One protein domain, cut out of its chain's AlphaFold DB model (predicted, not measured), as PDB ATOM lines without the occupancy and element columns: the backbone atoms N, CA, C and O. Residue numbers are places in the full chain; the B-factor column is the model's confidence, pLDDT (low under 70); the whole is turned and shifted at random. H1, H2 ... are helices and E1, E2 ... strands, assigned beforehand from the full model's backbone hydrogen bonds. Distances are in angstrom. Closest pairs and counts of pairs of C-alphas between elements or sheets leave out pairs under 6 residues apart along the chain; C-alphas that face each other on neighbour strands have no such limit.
ATOM      1  N   ASP A   2    -123.163 -34.134 167.286       77.88
ATOM      2  CA  ASP A   2    -122.025 -34.633 168.088       77.88
ATOM      3  C   ASP A   2    -120.670 -34.398 167.404       77.88
ATOM      4  O   ASP A   2    -119.633 -34.874 167.857       77.88
ATOM      5  N   HIS A   3    -120.684 -33.671 166.291       81.25
ATOM      6  CA  HIS A   3    -119.504 -33.227 165.571       81.25
ATOM      7  C   HIS A   3    -119.755 -31.825 165.028       81.25
ATOM      8  O   HIS A   3    -120.902 -31.408 164.845       81.25
ATOM      9  N   CYS A   4    -118.673 -31.103 164.777       92.38
ATOM     10  CA  CYS A   4    -118.727 -29.816 164.112       92.38
ATOM     11  C   CYS A   4    -118.686 -30.028 162.592       92.38
ATOM     12  O   CYS A   4    -117.991 -30.922 162.104       92.38
ATOM     13  N   HIS A   5    -119.428 -29.212 161.842       92.56
ATOM     14  CA  HIS A   5    -119.410 -29.236 160.375       92.56
ATOM     15  C   HIS A   5    -118.295 -28.372 159.774       92.56
ATOM     16  O   HIS A   5    -118.052 -28.437 158.568       92.56
ATOM     17  N   GLY A   6    -117.623 -27.571 160.601       94.12
ATOM     18  CA  GLY A   6    -116.488 -26.770 160.179       94.12
ATOM     19  C   GLY A   6    -115.279 -27.619 159.794       94.12
ATOM     20  O   GLY A   6    -115.172 -28.809 160.100       94.12
ATOM     21  N   THR A   7    -114.343 -26.973 159.108       96.19
ATOM     22  CA  THR A   7    -113.033 -27.541 158.796       96.19
ATOM     23  C   THR A   7    -112.021 -26.999 159.791       96.19
ATOM     24  O   THR A   7    -111.998 -25.797 160.059       96.19
ATOM     25  N   ILE A   8    -111.176 -27.872 160.336       97.06
ATOM     26  CA  ILE A   8    -110.041 -27.433 161.144       97.06
ATOM     27  C   ILE A   8    -108.959 -26.885 160.225       97.06
ATOM     28  O   ILE A   8    -108.489 -27.598 159.340       97.06
ATOM     29  N   ILE A   9    -108.512 -25.662 160.486       96.88
ATOM     30  CA  ILE A   9    -107.270 -25.126 159.939       96.88
ATOM     31  C   ILE A   9    -106.179 -25.361 160.984       96.88
ATOM     32  O   ILE A   9    -106.194 -24.806 162.088       96.88
ATOM     33  N   ARG A  10    -105.232 -26.239 160.652       96.25
ATOM     34  CA  ARG A  10    -104.094 -26.574 161.502       96.25
ATOM     35  C   ARG A  10    -102.967 -25.582 161.250       96.25
ATOM     36  O   ARG A  10    -102.274 -25.642 160.238       96.25
ATOM     37  N   HIS A  11    -102.798 -24.671 162.198       96.69
ATOM     38  CA  HIS A  11    -101.727 -23.683 162.187       96.69
ATOM     39  C   HIS A  11    -100.383 -24.304 162.560       96.69
ATOM     40  O   HIS A  11    -100.295 -25.094 163.498       96.69
ATOM     41  N   ALA A  12     -99.320 -23.906 161.859       95.00
ATOM     42  CA  ALA A  12     -97.962 -24.334 162.198       95.00
ATOM     43  C   ALA A  12     -97.421 -23.626 163.457       95.00
ATOM     44  O   ALA A  12     -96.620 -24.206 164.188       95.00
ATOM     45  N   LEU A  13     -97.857 -22.383 163.714       95.31
ATOM     46  CA  LEU A  13     -97.347 -21.533 164.804       95.31
ATOM     47  C   LEU A  13     -98.387 -21.196 165.886       95.31
ATOM     48  O   LEU A  13     -98.040 -20.626 166.922       95.31
ATOM     49  N   HIS A  14     -99.655 -21.534 165.665       92.25
ATOM     50  CA  HIS A  14    -100.766 -21.188 166.551       92.25
ATOM     51  C   HIS A  14    -101.619 -22.417 166.870       92.25
ATOM     52  O   HIS A  14    -101.401 -23.502 166.333       92.25
ATOM     53  N   ARG A  15    -102.596 -22.255 167.767       93.12
ATOM     54  CA  ARG A  15    -103.611 -23.297 167.976       93.12
ATOM     55  C   ARG A  15    -104.441 -23.457 166.717       93.12
ATOM     56  O   ARG A  15    -104.656 -22.478 166.012       93.12
ATOM     57  N   SER A  16    -104.942 -24.664 166.481       95.25
ATOM     58  CA  SER A  16    -105.898 -24.916 165.407       95.25
ATOM     59  C   SER A  16    -107.146 -24.050 165.561       95.25
ATOM     60  O   SER A  16    -107.660 -23.908 166.672       95.25
ATOM     61  N   GLU A  17    -107.658 -23.540 164.447       95.06
ATOM     62  CA  GLU A  17    -108.947 -22.849 164.386       95.06
ATOM     63  C   GLU A  17    -109.973 -23.706 163.645       95.06
ATOM     64  O   GLU A  17    -109.615 -24.562 162.836       95.06
ATOM     65  N   CYS A  18    -111.254 -23.479 163.923       96.25
ATOM     66  CA  CYS A  18    -112.347 -24.042 163.145       96.25
ATOM     67  C   CYS A  18    -112.983 -22.930 162.313       96.25
ATOM     68  O   CYS A  18    -113.153 -21.812 162.796       96.25
ATOM     69  N   THR A  19    -113.370 -23.237 161.077       95.38
ATOM     70  CA  THR A  19    -114.087 -22.287 160.212       95.38
ATOM     71  C   THR A  19    -115.522 -22.009 160.671       95.38
ATOM     72  O   THR A  19    -116.168 -21.114 160.134       95.38
ATOM     73  N   GLU A  20    -116.051 -22.795 161.612       94.88
ATOM     74  CA  GLU A  20    -117.386 -22.598 162.178       94.88
ATOM     75  C   GLU A  20    -117.338 -21.534 163.295       94.88
ATOM     76  O   GLU A  20    -116.639 -21.747 164.291       94.88
ATOM     77  N   PRO A  21    -118.087 -20.418 163.186       89.94
ATOM     78  CA  PRO A  21    -118.008 -19.293 164.125       89.94
ATOM     79  C   PRO A  21    -118.384 -19.653 165.566       89.94
ATOM     80  O   PRO A  21    -117.879 -19.032 166.498       89.94
ATOM     81  N   ASP A  22    -119.231 -20.667 165.751       89.12
ATOM     82  CA  ASP A  22    -119.692 -21.109 167.070       89.12
ATOM     83  C   ASP A  22    -118.833 -22.250 167.658       89.12
ATOM     84  O   ASP A  22    -119.133 -22.786 168.730       89.12
ATOM     85  N   CYS A  23    -117.741 -22.638 166.985       92.81
ATOM     86  CA  CYS A  23    -116.811 -23.656 167.470       92.81
ATOM     87  C   CYS A  23    -115.603 -23.021 168.177       92.81
ATOM     88  O   CYS A  23    -114.571 -22.731 167.576       92.81
ATOM     89  N   PHE A  24    -115.706 -22.855 169.496       88.81
ATOM     90  CA  PHE A  24    -114.631 -22.276 170.321       88.81
ATOM     91  C   PHE A  24    -113.642 -23.312 170.875       88.81
ATOM     92  O   PHE A  24    -112.638 -22.953 171.490       88.81
ATOM     93  N   THR A  25    -113.925 -24.602 170.684       88.12
ATOM     94  CA  THR A  25    -113.120 -25.721 171.199       88.12
ATOM     95  C   THR A  25    -112.744 -26.719 170.090       88.12
ATOM     96  O   THR A  25    -113.074 -27.905 170.188       88.12
ATOM     97  N   PRO A  26    -112.021 -26.272 169.042       89.44
ATOM     98  CA  PRO A  26    -111.668 -27.090 167.876       89.44
ATOM     99  C   PRO A  26    -110.969 -28.414 168.224       89.44
ATOM    100  O   PRO A  26    -111.189 -29.426 167.567       89.44
ATOM    101  N   GLU A  27    -110.177 -28.433 169.297       87.38
ATOM    102  CA  GLU A  27    -109.431 -29.614 169.754       87.38
ATOM    103  C   GLU A  27    -110.289 -30.640 170.525       87.38
ATOM    104  O   GLU A  27    -109.857 -31.775 170.722       87.38
ATOM    105  N   LEU A  28    -111.488 -30.263 170.989       87.69
ATOM    106  CA  LEU A  28    -112.345 -31.109 171.839       87.69
ATOM    107  C   LEU A  28    -113.555 -31.692 171.103       87.69
ATOM    108  O   LEU A  28    -114.201 -32.601 171.624       87.69
ATOM    109  N   MET A  29    -113.884 -31.172 169.920       87.50
ATOM    110  CA  MET A  29    -115.013 -31.638 169.120       87.50
ATOM    111  C   MET A  29    -114.523 -32.456 167.921       87.50
ATOM    112  O   MET A  29    -113.519 -32.095 167.305       87.50
ATOM    113  N   PRO A  30    -115.210 -33.546 167.541       90.31
ATOM    114  CA  PRO A  30    -114.881 -34.259 166.316       90.31
ATOM    115  C   PRO A  30    -115.102 -33.365 165.092       90.31
ATOM    116  O   PRO A  30    -116.170 -32.766 164.941       90.31
ATOM    117  N   HIS A  31    -114.104 -33.318 164.212       94.25
ATOM    118  CA  HIS A  31    -114.168 -32.660 162.910       94.25
ATOM    119  C   HIS A  31    -113.815 -33.678 161.831       94.25
ATOM    120  O   HIS A  31    -112.863 -34.446 161.980       94.25
ATOM    121  N   ALA A  32    -114.585 -33.694 160.746       94.12
ATOM    122  CA  ALA A  32    -114.340 -34.612 159.637       94.12
ATOM    123  C   ALA A  32    -113.170 -34.160 158.750       94.12
ATOM    124  O   ALA A  32    -112.517 -34.990 158.119       94.12
ATOM    125  N   PHE A  33    -112.909 -32.850 158.704       95.06
ATOM    126  CA  PHE A  33    -111.960 -32.244 157.780       95.06
ATOM    127  C   PHE A  33    -110.909 -31.428 158.520       95.06
ATOM    128  O   PHE A  33    -111.220 -30.647 159.421       95.06
ATOM    129  N   VAL A  34    -109.660 -31.607 158.095       96.12
ATOM    130  CA  VAL A  34    -108.498 -30.864 158.575       96.12
ATOM    131  C   VAL A  34    -107.687 -30.445 157.358       96.12
ATOM    132  O   VAL A  34    -107.391 -31.278 156.500       96.12
ATOM    133  N   ILE A  35    -107.329 -29.170 157.293       97.38
ATOM    134  CA  ILE A  35    -106.444 -28.596 156.286       97.38
ATOM    135  C   ILE A  35    -105.294 -27.874 156.985       97.38
ATOM    136  O   ILE A  35    -105.478 -27.296 158.056       97.38
ATOM    137  N   ASP A  36    -104.098 -27.928 156.409       97.00
ATOM    138  CA  ASP A  36    -102.953 -27.182 156.927       97.00
ATOM    139  C   ASP A  36    -103.053 -25.695 156.544       97.00
ATOM    140  O   ASP A  36    -103.651 -25.317 155.533       97.00
ATOM    141  N   CYS A  37    -102.516 -24.826 157.401       96.94
ATOM    142  CA  CYS A  37    -102.666 -23.379 157.258       96.94
ATOM    143  C   CYS A  37    -101.976 -22.800 156.009       96.94
ATOM    144  O   CYS A  37    -102.349 -21.727 155.536       96.94
ATOM    145  N   ASP A  38    -100.981 -23.492 155.461       95.50
ATOM    146  CA  ASP A  38    -100.298 -23.109 154.223       95.50
ATOM    147  C   ASP A  38    -101.236 -23.174 153.008       95.50
ATOM    148  O   ASP A  38    -101.224 -22.277 152.165       95.50
ATOM    149  N   ALA A  39    -102.125 -24.168 152.961       96.19
ATOM    150  CA  ALA A  39    -103.080 -24.345 151.872       96.19
ATOM    151  C   ALA A  39    -104.142 -23.231 151.800       96.19
ATOM    152  O   ALA A  39    -104.746 -23.033 150.745       96.19
ATOM    153  N   VAL A  40    -104.358 -22.488 152.892       94.56
ATOM    154  CA  VAL A  40    -105.254 -21.316 152.934       94.56
ATOM    155  C   VAL A  40    -104.506 -19.980 152.836       94.56
ATOM    156  O   VAL A  40    -105.132 -18.925 152.916       94.56
ATOM    157  N   GLY A  41    -103.182 -20.001 152.645       93.19
ATOM    158  CA  GLY A  41    -102.362 -18.793 152.515       93.19
ATOM    159  C   GLY A  41    -102.079 -18.082 153.839       93.19
ATOM    160  O   GLY A  41    -101.933 -16.861 153.863       93.19
ATOM    161  N   CYS A  42    -102.029 -18.815 154.953       95.19
ATOM    162  CA  CYS A  42    -101.663 -18.246 156.245       95.19
ATOM    163  C   CYS A  42    -100.175 -17.856 156.289       95.19
ATOM    164  O   CYS A  42     -99.312 -18.598 155.822       95.19
ATOM    165  N   ALA A  43     -99.859 -16.753 156.972       93.31
ATOM    166  CA  ALA A  43     -98.483 -16.293 157.173       93.31
ATOM    167  C   ALA A  43     -97.640 -17.200 158.096       93.31
ATOM    168  O   ALA A  43     -96.439 -16.991 158.241       93.31
ATOM    169  N   CYS A  44     -98.235 -18.232 158.711       94.25
ATOM    170  CA  CYS A  44     -97.526 -19.184 159.575       94.25
ATOM    171  C   CYS A  44     -96.287 -19.816 158.918       94.25
ATOM    172  O   CYS A  44     -95.354 -20.200 159.619       94.25
ATOM    173  N   THR A  45     -96.293 -19.966 157.594       86.56
ATOM    174  CA  THR A  45     -95.201 -20.589 156.833       86.56
ATOM    175  C   THR A  45     -94.374 -19.587 156.035       86.56
ATOM    176  O   THR A  45     -93.513 -19.989 155.252       86.56
ATOM    177  N   GLU A  46     -94.615 -18.286 156.204       89.25
ATOM    178  CA  GLU A  46     -93.793 -17.263 155.570       89.25
ATOM    179  C   GLU A  46     -92.410 -17.228 156.223       89.25
ATOM    180  O   GLU A  46     -92.246 -16.961 157.414       89.25
ATOM    181  N   VAL A  47     -91.379 -17.497 155.423       80.94
ATOM    182  CA  VAL A  47     -89.993 -17.348 155.861       80.94
ATOM    183  C   VAL A  47     -89.619 -15.879 155.713       80.94
ATOM    184  O   VAL A  47     -89.420 -15.389 154.601       80.94
ATOM    185  N   ILE A  48     -89.501 -15.166 156.834       76.06
ATOM    186  CA  ILE A  48     -88.952 -13.808 156.828       76.06
ATOM    187  C   ILE A  48     -87.455 -13.927 156.530       76.06
ATOM    188  O   ILE A  48     -86.651 -14.244 157.408       76.06
ATOM    189  N   ALA A  49     -87.075 -13.686 155.275       71.62
ATOM    190  CA  ALA A  49     -85.679 -13.515 154.906       71.62
ATOM    191  C   ALA A  49     -85.170 -12.211 155.540       71.62
ATOM    192  O   ALA A  49     -85.344 -11.122 154.995       71.62
ATOM    193  N   LEU A  50     -84.570 -12.319 156.725       74.62
ATOM    194  CA  LEU A  50     -83.803 -11.231 157.319       74.62
ATOM    195  C   LEU A  50     -82.590 -10.977 156.420       74.62
ATOM    196  O   LEU A  50     -81.663 -11.784 156.377       74.62
ATOM    197  N   ALA A  51     -82.624  -9.873 155.674       71.75
ATOM    198  CA  ALA A  51     -81.449  -9.373 154.979       71.75
ATOM    199  C   ALA A  51     -80.411  -8.962 156.035       71.75
ATOM    200  O   ALA A  51     -80.685  -8.090 156.863       71.75
ATOM    201  N   VAL A  52     -79.265  -9.648 156.027       65.38
ATOM    202  CA  VAL A  52     -78.075  -9.338 156.835       65.38
ATOM    203  C   VAL A  52     -77.177  -8.385 156.063       65.38
ATOM    204  O   VAL A  52     -77.012  -8.614 154.843       65.38
TER     205      VAL A  52
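This is residues 2 to 52 of the 52 residues of an uncharacterized protein of Mycobacterium avium subsp. hominissuis A5 (UniProt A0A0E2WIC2). Little regular structure: two short parallel strands side by side, E1 and E2, with the long loop of residues 11 to 30 folding back beside E1, the small helix H1 directly after E2, and a tail, residues 47 to 52, that sticks out and adds to the length. The printed part has 51 residues, 17 of them in named elements, in the order E1, E2, H1, class mixed. It is loose, with a radius of gyration of the C-alphas of 13.4 A and spans of 52 by 16 by 15 A.

E1, residues 4 to 10, begins at C-alpha 4 (-118.727, -29.816, 164.112) and is 15.2 A long. E2, residues 31 to 36, is 13.8 A long. H1, residues 37 to 40, ends at C-alpha 40 (-105.254, -21.316, 152.934).

E1 and E2 are parallel neighbours at 24 degrees, with N 10 and O 35 within hydrogen-bond range at 2.8 A. Residues 8 to 9 of E1 pair antiparallel with residues 17 to 18. The closest C-alphas of E1 and H1, Arg 10 and Cys 37, are 5.5 A apart. H1 is too short for an O i to N i+4 pair; its one O i to N i+3 pair is within range.

The C-alphas farthest apart, Asp 2 and Val 52, are 51.9 A apart. The printed part has no cut. E1 to E2 is a long link, E2 to H1 a tight one. Only residue 52 has pLDDT under 70.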